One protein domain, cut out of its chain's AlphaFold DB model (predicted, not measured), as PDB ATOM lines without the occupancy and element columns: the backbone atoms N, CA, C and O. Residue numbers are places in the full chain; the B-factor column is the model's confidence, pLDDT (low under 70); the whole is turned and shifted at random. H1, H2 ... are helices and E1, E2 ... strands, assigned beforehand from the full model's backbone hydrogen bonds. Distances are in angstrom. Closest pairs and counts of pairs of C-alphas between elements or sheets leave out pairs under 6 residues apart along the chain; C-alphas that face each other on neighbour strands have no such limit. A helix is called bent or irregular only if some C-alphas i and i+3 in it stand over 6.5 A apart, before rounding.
ATOM      1  N   ILE A  92     210.953 158.647 216.213       90.81
ATOM      2  CA  ILE A  92     209.514 158.690 215.925       90.81
ATOM      3  C   ILE A  92     209.045 160.146 215.873       90.81
ATOM      4  O   ILE A  92     209.412 160.961 216.719       90.81
ATOM      5  N   ILE A  93     208.229 160.466 214.870       93.50
ATOM      6  CA  ILE A  93     207.624 161.788 214.701       93.50
ATOM      7  C   ILE A  93     206.155 161.710 215.108       93.50
ATOM      8  O   ILE A  93     205.350 161.041 214.453       93.50
ATOM      9  N   HIS A  94     205.796 162.413 216.181       92.38
ATOM     10  CA  HIS A  94     204.426 162.467 216.682       92.38
ATOM     11  C   HIS A  94     203.702 163.659 216.082       92.38
ATOM     12  O   HIS A  94     204.133 164.802 216.225       92.38
ATOM     13  N   VAL A  95     202.577 163.401 215.419       91.06
ATOM     14  CA  VAL A  95     201.752 164.439 214.800       91.06
ATOM     15  C   VAL A  95     200.389 164.448 215.471       91.06
ATOM     16  O   VAL A  95     199.668 163.450 215.453       91.06
ATOM     17  N   ASN A  96     200.010 165.588 216.038       88.25
ATOM     18  CA  ASN A  96     198.655 165.820 216.509       88.25
ATOM     19  C   ASN A  96     197.895 166.627 215.455       88.25
ATOM     20  O   ASN A  96     198.023 167.847 215.367       88.25
ATOM     21  N   GLU A  97     197.079 165.935 214.663       80.88
ATOM     22  CA  GLU A  97     196.300 166.558 213.590       80.88
ATOM     23  C   GLU A  97     195.256 167.565 214.096       80.88
ATOM     24  O   GLU A  97     194.912 168.491 213.368       80.88
ATOM     25  N   LYS A  98     194.749 167.404 215.327       82.31
ATOM     26  CA  LYS A  98     193.713 168.287 215.892       82.31
ATOM     27  C   LYS A  98     194.286 169.613 216.371       82.31
ATOM     28  O   LYS A  98     193.667 170.651 216.174       82.31
ATOM     29  N   GLU A  99     195.455 169.553 216.998       84.88
ATOM     30  CA  GLU A  99     196.157 170.726 217.525       84.88
ATOM     31  C   GLU A  99     197.124 171.330 216.495       84.88
ATOM     32  O   GLU A  99     197.716 172.375 216.748       84.88
ATOM     33  N   HIS A 100     197.293 170.683 215.335       83.56
ATOM     34  CA  HIS A 100     198.296 171.029 214.329       83.56
ATOM     35  C   HIS A 100     199.702 171.166 214.932       83.56
ATOM     36  O   HIS A 100     200.432 172.108 214.634       83.56
ATOM     37  N   THR A 101     200.093 170.221 215.787       87.38
ATOM     38  CA  THR A 101     201.416 170.213 216.422       87.38
ATOM     39  C   THR A 101     202.224 168.991 216.007       87.38
ATOM     40  O   THR A 101     201.678 167.918 215.733       87.38
ATOM     41  N   VAL A 102     203.544 169.170 215.953       91.38
ATOM     42  CA  VAL A 102     204.520 168.109 215.695       91.38
ATOM     43  C   VAL A 102     205.475 168.049 216.878       91.38
ATOM     44  O   VAL A 102     205.958 169.087 217.330       91.38
ATOM     45  N   GLN A 103     205.725 166.847 217.388       89.25
ATOM     46  CA  GLN A 103     206.650 166.587 218.486       89.25
ATOM     47  C   GLN A 103     207.698 165.564 218.047       89.25
ATOM     48  O   GLN A 103     207.377 164.535 217.448       89.25
ATOM     49  N   VAL A 104     208.958 165.875 218.346       86.94
ATOM     50  CA  VAL A 104     210.112 165.004 218.120       86.94
ATOM     51  C   VAL A 104     210.641 164.613 219.492       86.94
ATOM     52  O   VAL A 104     211.202 165.443 220.208       86.94
ATOM     53  N   GLU A 105     210.404 163.363 219.863       75.69
ATOM     54  CA  GLU A 105     210.685 162.807 221.188       75.69
ATOM     55  C   GLU A 105     211.817 161.757 221.094       75.69
ATOM     56  O   GLU A 105     212.145 161.298 219.996       75.69
ATOM     57  N   PRO A 106     212.484 161.386 222.205       67.62
ATOM     58  CA  PRO A 106     213.647 160.487 222.184       67.62
ATOM     59  C   PRO A 106     213.354 159.028 221.809       67.62
ATOM     60  O   PRO A 106     214.276 158.205 221.756       67.62
ATOM     61  N   ASP A 107     212.096 158.674 221.592       77.38
ATOM     62  CA  ASP A 107     211.653 157.354 221.182       77.38
ATOM     63  C   ASP A 107     211.970 157.048 219.715       77.38
ATOM     64  O   ASP A 107     212.017 157.901 218.826       77.38
ATOM     65  N   SER A 108     212.259 155.772 219.469       79.31
ATOM     66  CA  SER A 108     212.743 155.300 218.182       79.31
ATOM     67  C   SER A 108     212.271 153.883 217.894       79.31
ATOM     68  O   SER A 108     212.290 153.021 218.775       79.31
ATOM     69  N   VAL A 109     211.950 153.619 216.626       76.56
ATOM     70  CA  VAL A 109     211.603 152.276 216.128       76.56
ATOM     71  C   VAL A 109     212.767 151.278 216.189       76.56
ATOM     72  O   VAL A 109     212.538 150.073 216.088       76.56
ATOM     73  N   ALA A 110     214.000 151.747 216.423       68.50
ATOM     74  CA  ALA A 110     215.164 150.902 216.691       68.50
ATOM     75  C   ALA A 110     215.338 149.780 215.649       68.50
ATOM     76  O   ALA A 110     215.375 150.038 214.448       68.50
ATOM     77  N   TYR A 111     215.428 148.529 216.106       63.22
ATOM     78  CA  TYR A 111     215.689 147.352 215.273       63.22
ATOM     79  C   TYR A 111     214.502 146.968 214.405       63.22
ATOM     80  O   TYR A 111     214.669 146.193 213.474       63.22
ATOM     81  N   ARG A 112     213.328 147.543 214.681       72.00
ATOM     82  CA  ARG A 112     212.115 147.371 213.884       72.00
ATOM     83  C   ARG A 112     211.984 148.427 212.795       72.00
ATOM     84  O   ARG A 112     210.929 148.548 212.194       72.00
ATOM     85  N   PHE A 113     213.017 149.228 212.544       78.12
ATOM     86  CA  PHE A 113     212.969 150.306 211.559       78.12
ATOM     87  C   PHE A 113     212.541 149.847 210.161       78.12
ATOM     88  O   PHE A 113     211.715 150.499 209.536       78.12
ATOM     89  N   ASP A 114     213.046 148.705 209.703       80.19
ATOM     90  CA  ASP A 114     212.692 148.110 208.412       80.19
ATOM     91  C   ASP A 114     211.265 147.533 208.360       80.19
ATOM     92  O   ASP A 114     210.774 147.212 207.282       80.19
ATOM     93  N   GLN A 115     210.594 147.418 209.507       85.31
ATOM     94  CA  GLN A 115     209.221 146.921 209.642       85.31
ATOM     95  C   GLN A 115     208.222 148.047 209.936       85.31
ATOM     96  O   GLN A 115     207.067 147.981 209.522       85.31
ATOM     97  N   GLU A 116     208.652 149.074 210.670       88.12
ATOM     98  CA  GLU A 116     207.788 150.108 211.238       88.12
ATOM     99  C   GLU A 116     207.832 151.422 210.459       88.12
ATOM    100  O   GLU A 116     206.806 152.098 210.399       88.12
ATOM    101  N   ALA A 117     208.965 151.788 209.851       89.94
ATOM    102  CA  ALA A 117     209.102 153.068 209.154       89.94
ATOM    103  C   ALA A 117     208.282 153.113 207.853       89.94
ATOM    104  O   ALA A 117     208.172 152.110 207.134       89.94
ATOM    105  N   LEU A 118     207.738 154.284 207.501       92.75
ATOM    106  CA  LEU A 118     206.886 154.430 206.311       92.75
ATOM    107  C   LEU A 118     207.655 154.130 205.016       92.75
ATOM    108  O   LEU A 118     207.107 153.505 204.106       92.75
ATOM    109  N   ALA A 119     208.935 154.503 204.945       88.94
ATOM    110  CA  ALA A 119     209.824 154.213 203.819       88.94
ATOM    111  C   ALA A 119     209.977 152.705 203.530       88.94
ATOM    112  O   ALA A 119     210.363 152.323 202.422       88.94
ATOM    113  N   PHE A 120     209.640 151.837 204.488       89.69
ATOM    114  CA  PHE A 120     209.682 150.377 204.355       89.69
ATOM    115  C   PHE A 120     208.290 149.723 204.389       89.69
ATOM    116  O   PHE A 120     208.184 148.505 204.501       89.69
ATOM    117  N   GLY A 121     207.217 150.512 204.271       88.31
ATOM    118  CA  GLY A 121     205.841 150.004 204.242       88.31
ATOM    119  C   GLY A 121     205.216 149.787 205.621       88.31
ATOM    120  O   GLY A 121     204.139 149.195 205.716       88.31
ATOM    121  N   GLY A 122     205.871 150.272 206.678       92.75
ATOM    122  CA  GLY A 122     205.338 150.281 208.032       92.75
ATOM    123  C   GLY A 122     204.275 151.361 208.255       92.75
ATOM    124  O   GLY A 122     203.688 151.906 207.317       92.75
ATOM    125  N   LYS A 123     203.989 151.656 209.527       92.62
ATOM    126  CA  LYS A 123     202.922 152.586 209.947       92.62
ATOM    127  C   LYS A 123     203.420 153.776 210.763       92.62
ATOM    128  O   LYS A 123     202.636 154.677 211.053       92.62
ATOM    129  N   THR A 124     204.687 153.766 211.146       92.88
ATOM    130  CA  THR A 124     205.283 154.737 212.056       92.88
ATOM    131  C   THR A 124     206.089 155.742 211.252       92.88
ATOM    132  O   THR A 124     206.996 155.359 210.522       92.88
ATOM    133  N   MET A 125     205.763 157.026 211.392       93.75
ATOM    134  CA  MET A 125     206.541 158.101 210.784       93.75
ATOM    135  C   MET A 125     207.858 158.276 211.537       93.75
ATOM    136  O   MET A 125     207.849 158.435 212.760       93.75
ATOM    137  N   THR A 126     208.976 158.275 210.814       92.38
ATOM    138  CA  THR A 126     210.305 158.446 211.407       92.38
ATOM    139  C   THR A 126     211.095 159.606 210.808       92.38
ATOM    140  O   THR A 126     210.728 160.180 209.783       92.38
ATOM    141  N   GLY A 127     212.236 159.940 211.418       90.19
ATOM    142  CA  GLY A 127     213.171 160.926 210.876       90.19
ATOM    143  C   GLY A 127     213.554 160.641 209.417       90.19
ATOM    144  O   GLY A 127     213.502 161.533 208.577       90.19
ATOM    145  N   THR A 128     213.868 159.393 209.061       88.88
ATOM    146  CA  THR A 128     214.184 159.028 207.670       88.88
ATOM    147  C   THR A 128     213.053 159.364 206.697       88.88
ATOM    148  O   THR A 128     213.334 159.828 205.592       88.88
ATOM    149  N   ASP A 129     211.797 159.184 207.106       92.31
ATOM    150  CA  ASP A 129     210.635 159.529 206.283       92.31
ATOM    151  C   ASP A 129     210.573 161.039 206.003       92.31
ATOM    152  O   ASP A 129     210.265 161.448 204.882       92.31
ATOM    153  N   ILE A 130     210.941 161.865 206.991       93.62
ATOM    154  CA  ILE A 130     211.058 163.323 206.854       93.62
ATOM    155  C   ILE A 130     212.184 163.692 205.887       93.62
ATOM    156  O   ILE A 130     211.949 164.453 204.952       93.62
ATOM    157  N   ALA A 131     213.387 163.129 206.058       90.44
ATOM    158  CA  ALA A 131     214.515 163.397 205.159       90.44
ATOM    159  C   ALA A 131     214.207 162.997 203.706       90.44
ATOM    160  O   ALA A 131     214.592 163.703 202.773       90.44
ATOM    161  N   PHE A 132     213.485 161.892 203.507       89.50
ATOM    162  CA  PHE A 132     213.044 161.456 202.185       89.50
ATOM    163  C   PHE A 132     211.988 162.401 201.594       89.50
ATOM    164  O   PHE A 132     212.121 162.828 200.448       89.50
ATOM    165  N   ALA A 133     210.972 162.783 202.375       90.75
ATOM    166  CA  ALA A 133     209.931 163.715 201.940       90.75
ATOM    167  C   ALA A 133     210.476 165.123 201.631       90.75
ATOM    168  O   ALA A 133     209.967 165.790 200.731       90.75
ATOM    169  N   ALA A 134     211.527 165.548 202.336       90.38
ATOM    170  CA  ALA A 134     212.240 166.803 202.109       90.38
ATOM    171  C   ALA A 134     213.196 166.770 200.900       90.38
ATOM    172  O   ALA A 134     213.718 167.807 200.504       90.38
ATOM    173  N   GLY A 135     213.460 165.592 200.321       88.81
ATOM    174  CA  GLY A 135     214.440 165.430 199.243       88.81
ATOM    175  C   GLY A 135     215.904 165.465 199.698       88.81
ATOM    176  O   GLY A 135     216.794 165.538 198.855       88.81
ATOM    177  N   LEU A 136     216.175 165.372 201.006       88.19
ATOM    178  CA  LEU A 136     217.528 165.368 201.585       88.19
ATOM    179  C   LEU A 136     218.226 164.004 201.482       88.19
ATOM    180  O   LEU A 136     219.448 163.905 201.627       88.19
ATOM    181  N   ALA A 137     217.448 162.947 201.242       83.06
ATOM    182  CA  ALA A 137     217.924 161.583 201.083       83.06
ATOM    183  C   ALA A 137     217.216 160.881 199.920       83.06
ATOM    184  O   ALA A 137     216.025 161.077 199.685       83.06
ATOM    185  N   THR A 138     217.941 160.008 199.219       81.31
ATOM    186  CA  THR A 138     217.390 159.151 198.160       81.31
ATOM    187  C   THR A 138     217.846 157.707 198.354       81.31
ATOM    188  O   THR A 138     218.859 157.451 199.002       81.31
ATOM    189  N   GLY A 139     217.086 156.749 197.812       75.00
ATOM    190  CA  GLY A 139     217.474 155.333 197.819       75.00
ATOM    191  C   GLY A 139     217.390 154.633 199.181       75.00
ATOM    192  O   GLY A 139     218.035 153.603 199.363       75.00
ATOM    193  N   ILE A 140     216.615 155.171 200.127       75.38
ATOM    194  CA  ILE A 140     216.359 154.539 201.427       75.38
ATOM    195  C   ILE A 140     214.942 153.969 201.433       75.38
ATOM    196  O   ILE A 140     213.989 154.676 201.118       75.38
ATOM    197  N   GLY A 141     214.812 152.696 201.811       75.38
ATOM    198  CA  GLY A 141     213.529 151.999 201.791       75.38
ATOM    199  C   GLY A 141     213.082 151.585 200.389       75.38
ATOM    200  O   GLY A 141     213.819 151.698 199.410       75.38
ATOM    201  N   HIS A 142     211.869 151.043 200.306       82.19
ATOM    202  CA  HIS A 142     211.267 150.548 199.062       82.19
ATOM    203  C   HIS A 142     209.858 151.110 198.811       82.19
ATOM    204  O   HIS A 142     209.236 150.790 197.796       82.19
ATOM    205  N   CYS A 143     209.359 151.967 199.703       81.50
ATOM    206  CA  CYS A 143     208.067 152.628 199.590       81.50
ATOM    207  C   CYS A 143     208.236 154.134 199.369       81.50
ATOM    208  O   CYS A 143     209.131 154.770 199.919       81.50
ATOM    209  N   SER A 144     207.339 154.729 198.577       81.06
ATOM    210  CA  SER A 144     207.265 156.184 198.447       81.06
ATOM    211  C   SER A 144     206.547 156.783 199.654       81.06
ATOM    212  O   SER A 144     205.382 156.453 199.890       81.06
ATOM    213  N   VAL A 145     207.189 157.711 200.357       83.38
ATOM    214  CA  VAL A 145     206.568 158.464 201.452       83.38
ATOM    215  C   VAL A 145     206.049 159.802 200.923       83.38
ATOM    216  O   VAL A 145     206.761 160.515 200.220       83.38
ATOM    217  N   LYS A 146     204.799 160.150 201.247       85.44
ATOM    218  CA  LYS A 146     204.227 161.481 200.994       85.44
ATOM    219  C   LYS A 146     203.758 162.080 202.311       85.44
ATOM    220  O   LYS A 146     202.814 161.569 202.904       85.44
ATOM    221  N   LEU A 147     204.403 163.161 202.731       90.50
ATOM    222  CA  LEU A 147     204.061 163.922 203.931       90.50
ATOM    223  C   LEU A 147     203.592 165.323 203.531       90.50
ATOM    224  O   LEU A 147     203.915 165.803 202.443       90.50
ATOM    225  N   SER A 148     202.799 165.973 204.384       91.81
ATOM    226  CA  SER A 148     202.436 167.374 204.166       91.81
ATOM    227  C   SER A 148     203.660 168.270 204.368       91.81
ATOM    228  O   SER A 148     204.508 167.981 205.214       91.81
ATOM    229  N   SER A 149     203.740 169.376 203.620       91.38
ATOM    230  CA  SER A 149     204.849 170.331 203.753       91.38
ATOM    231  C   SER A 149     204.955 170.879 205.175       91.38
ATOM    232  O   SER A 149     206.048 170.944 205.712       91.38
ATOM    233  N   PHE A 150     203.813 171.132 205.825       91.62
ATOM    234  CA  PHE A 150     203.745 171.571 207.219       91.62
ATOM    235  C   PHE A 150     204.505 170.646 208.185       91.62
ATOM    236  O   PHE A 150     205.264 171.126 209.019       91.62
ATOM    237  N   ILE A 151     204.321 169.323 208.079       93.31
ATOM    238  CA  ILE A 151     205.002 168.370 208.971       93.31
ATOM    239  C   ILE A 151     206.507 168.376 208.697       93.31
ATOM    240  O   ILE A 151     207.302 168.404 209.630       93.31
ATOM    241  N   VAL A 152     206.889 168.360 207.418       94.00
ATOM    242  CA  VAL A 152     208.296 168.348 207.007       94.00
ATOM    243  C   VAL A 152     209.010 169.610 207.494       94.00
ATOM    244  O   VAL A 152     210.050 169.500 208.136       94.00
TER     245      VAL A 152
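This is residues 92 to 152 of the 436 residues of the protein "Hypothetical protein" of Rotaria magnacalcarata (UniProt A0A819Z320). A bent hairpin of two strands, E1 and E2, reaches to one end of this small domain, and one short helix, H2, lies nearest the middle with its first residue close to the first residue of E1. H1 follows the bent end of E2, H3 comes near the hairpin's other part, and between H2 and H3 a long loop, residues 134 to 148, runs out toward the end away from the hairpin's turn and back. The printed part has 61 residues, with two named strands and three named helices in the order E1 E2 H1 H2 H3. The sheet is E1 - E2, antiparallel, and the class is mixed, helices and strands. The whole is compact, with a radius of gyration of the C-alphas of 11.2 A and spans of 31 by 23 by 16 A.

E1, residues 92 to 96, and E2, residues 101 to 108, are antiparallel neighbours and a hairpin, with 154 degrees between their directions. N 94 and O 103 are 2.9 A apart and N 103 and O 94 2.8 A, both within hydrogen-bond range. E2 bends by 63 degrees at residue 105; beyond the bend, the C-alphas of Ser 108 and Ile 92 face each other at 5.2 A. H1, residues 110 to 116, is apart from E1. It is irregular: C-alphas 111 and 114 are 7.5 A apart. H2, residues 127 to 133, is apart from H1 and from E2; its closest C-alphas to E1 are those of Gly 127 and Ile 92, 6.6 A apart. H3, residues 149 to 152, is close to H2 but not clearly touching, the closest C-alphas being those of Ile 130 and Val 152, 5.7 A apart. The closest C-alphas of E2 and H3 are those of Val 102 and Ile 151, at 6.7 A. H1 and H3 are apart. In H2 every O i to N i+4 pair is within hydrogen-bond range; in H1 1 of 3 is, beside 2 of 4 O i to N i+3 pairs, and H3 is too short for an O i to N i+4 pair.

E1 begins at C-alpha 92 (209.514, 158.690, 215.925) and is 13.0 A long. E2 is 18.8 A from first to last C-alpha, H1 9.2 A, H2 9.9 A and H3 5.1 A. H2 begins at C-alpha 127 (213.171, 160.926, 210.876), and H3 ends at C-alpha 152 (208.296, 168.348, 207.007).

The two C-alphas farthest apart are those of Glu 99 and Gly 139, 32.9 A. The printed part has no cut. The links E1 to E2 and E2 to H1 are tight, H1 to H2 is short, and H2 to H3 is long, with 15 residues. The mean pLDDT of the printed part is 85.7; residues 106, 110 and 111 are under 70.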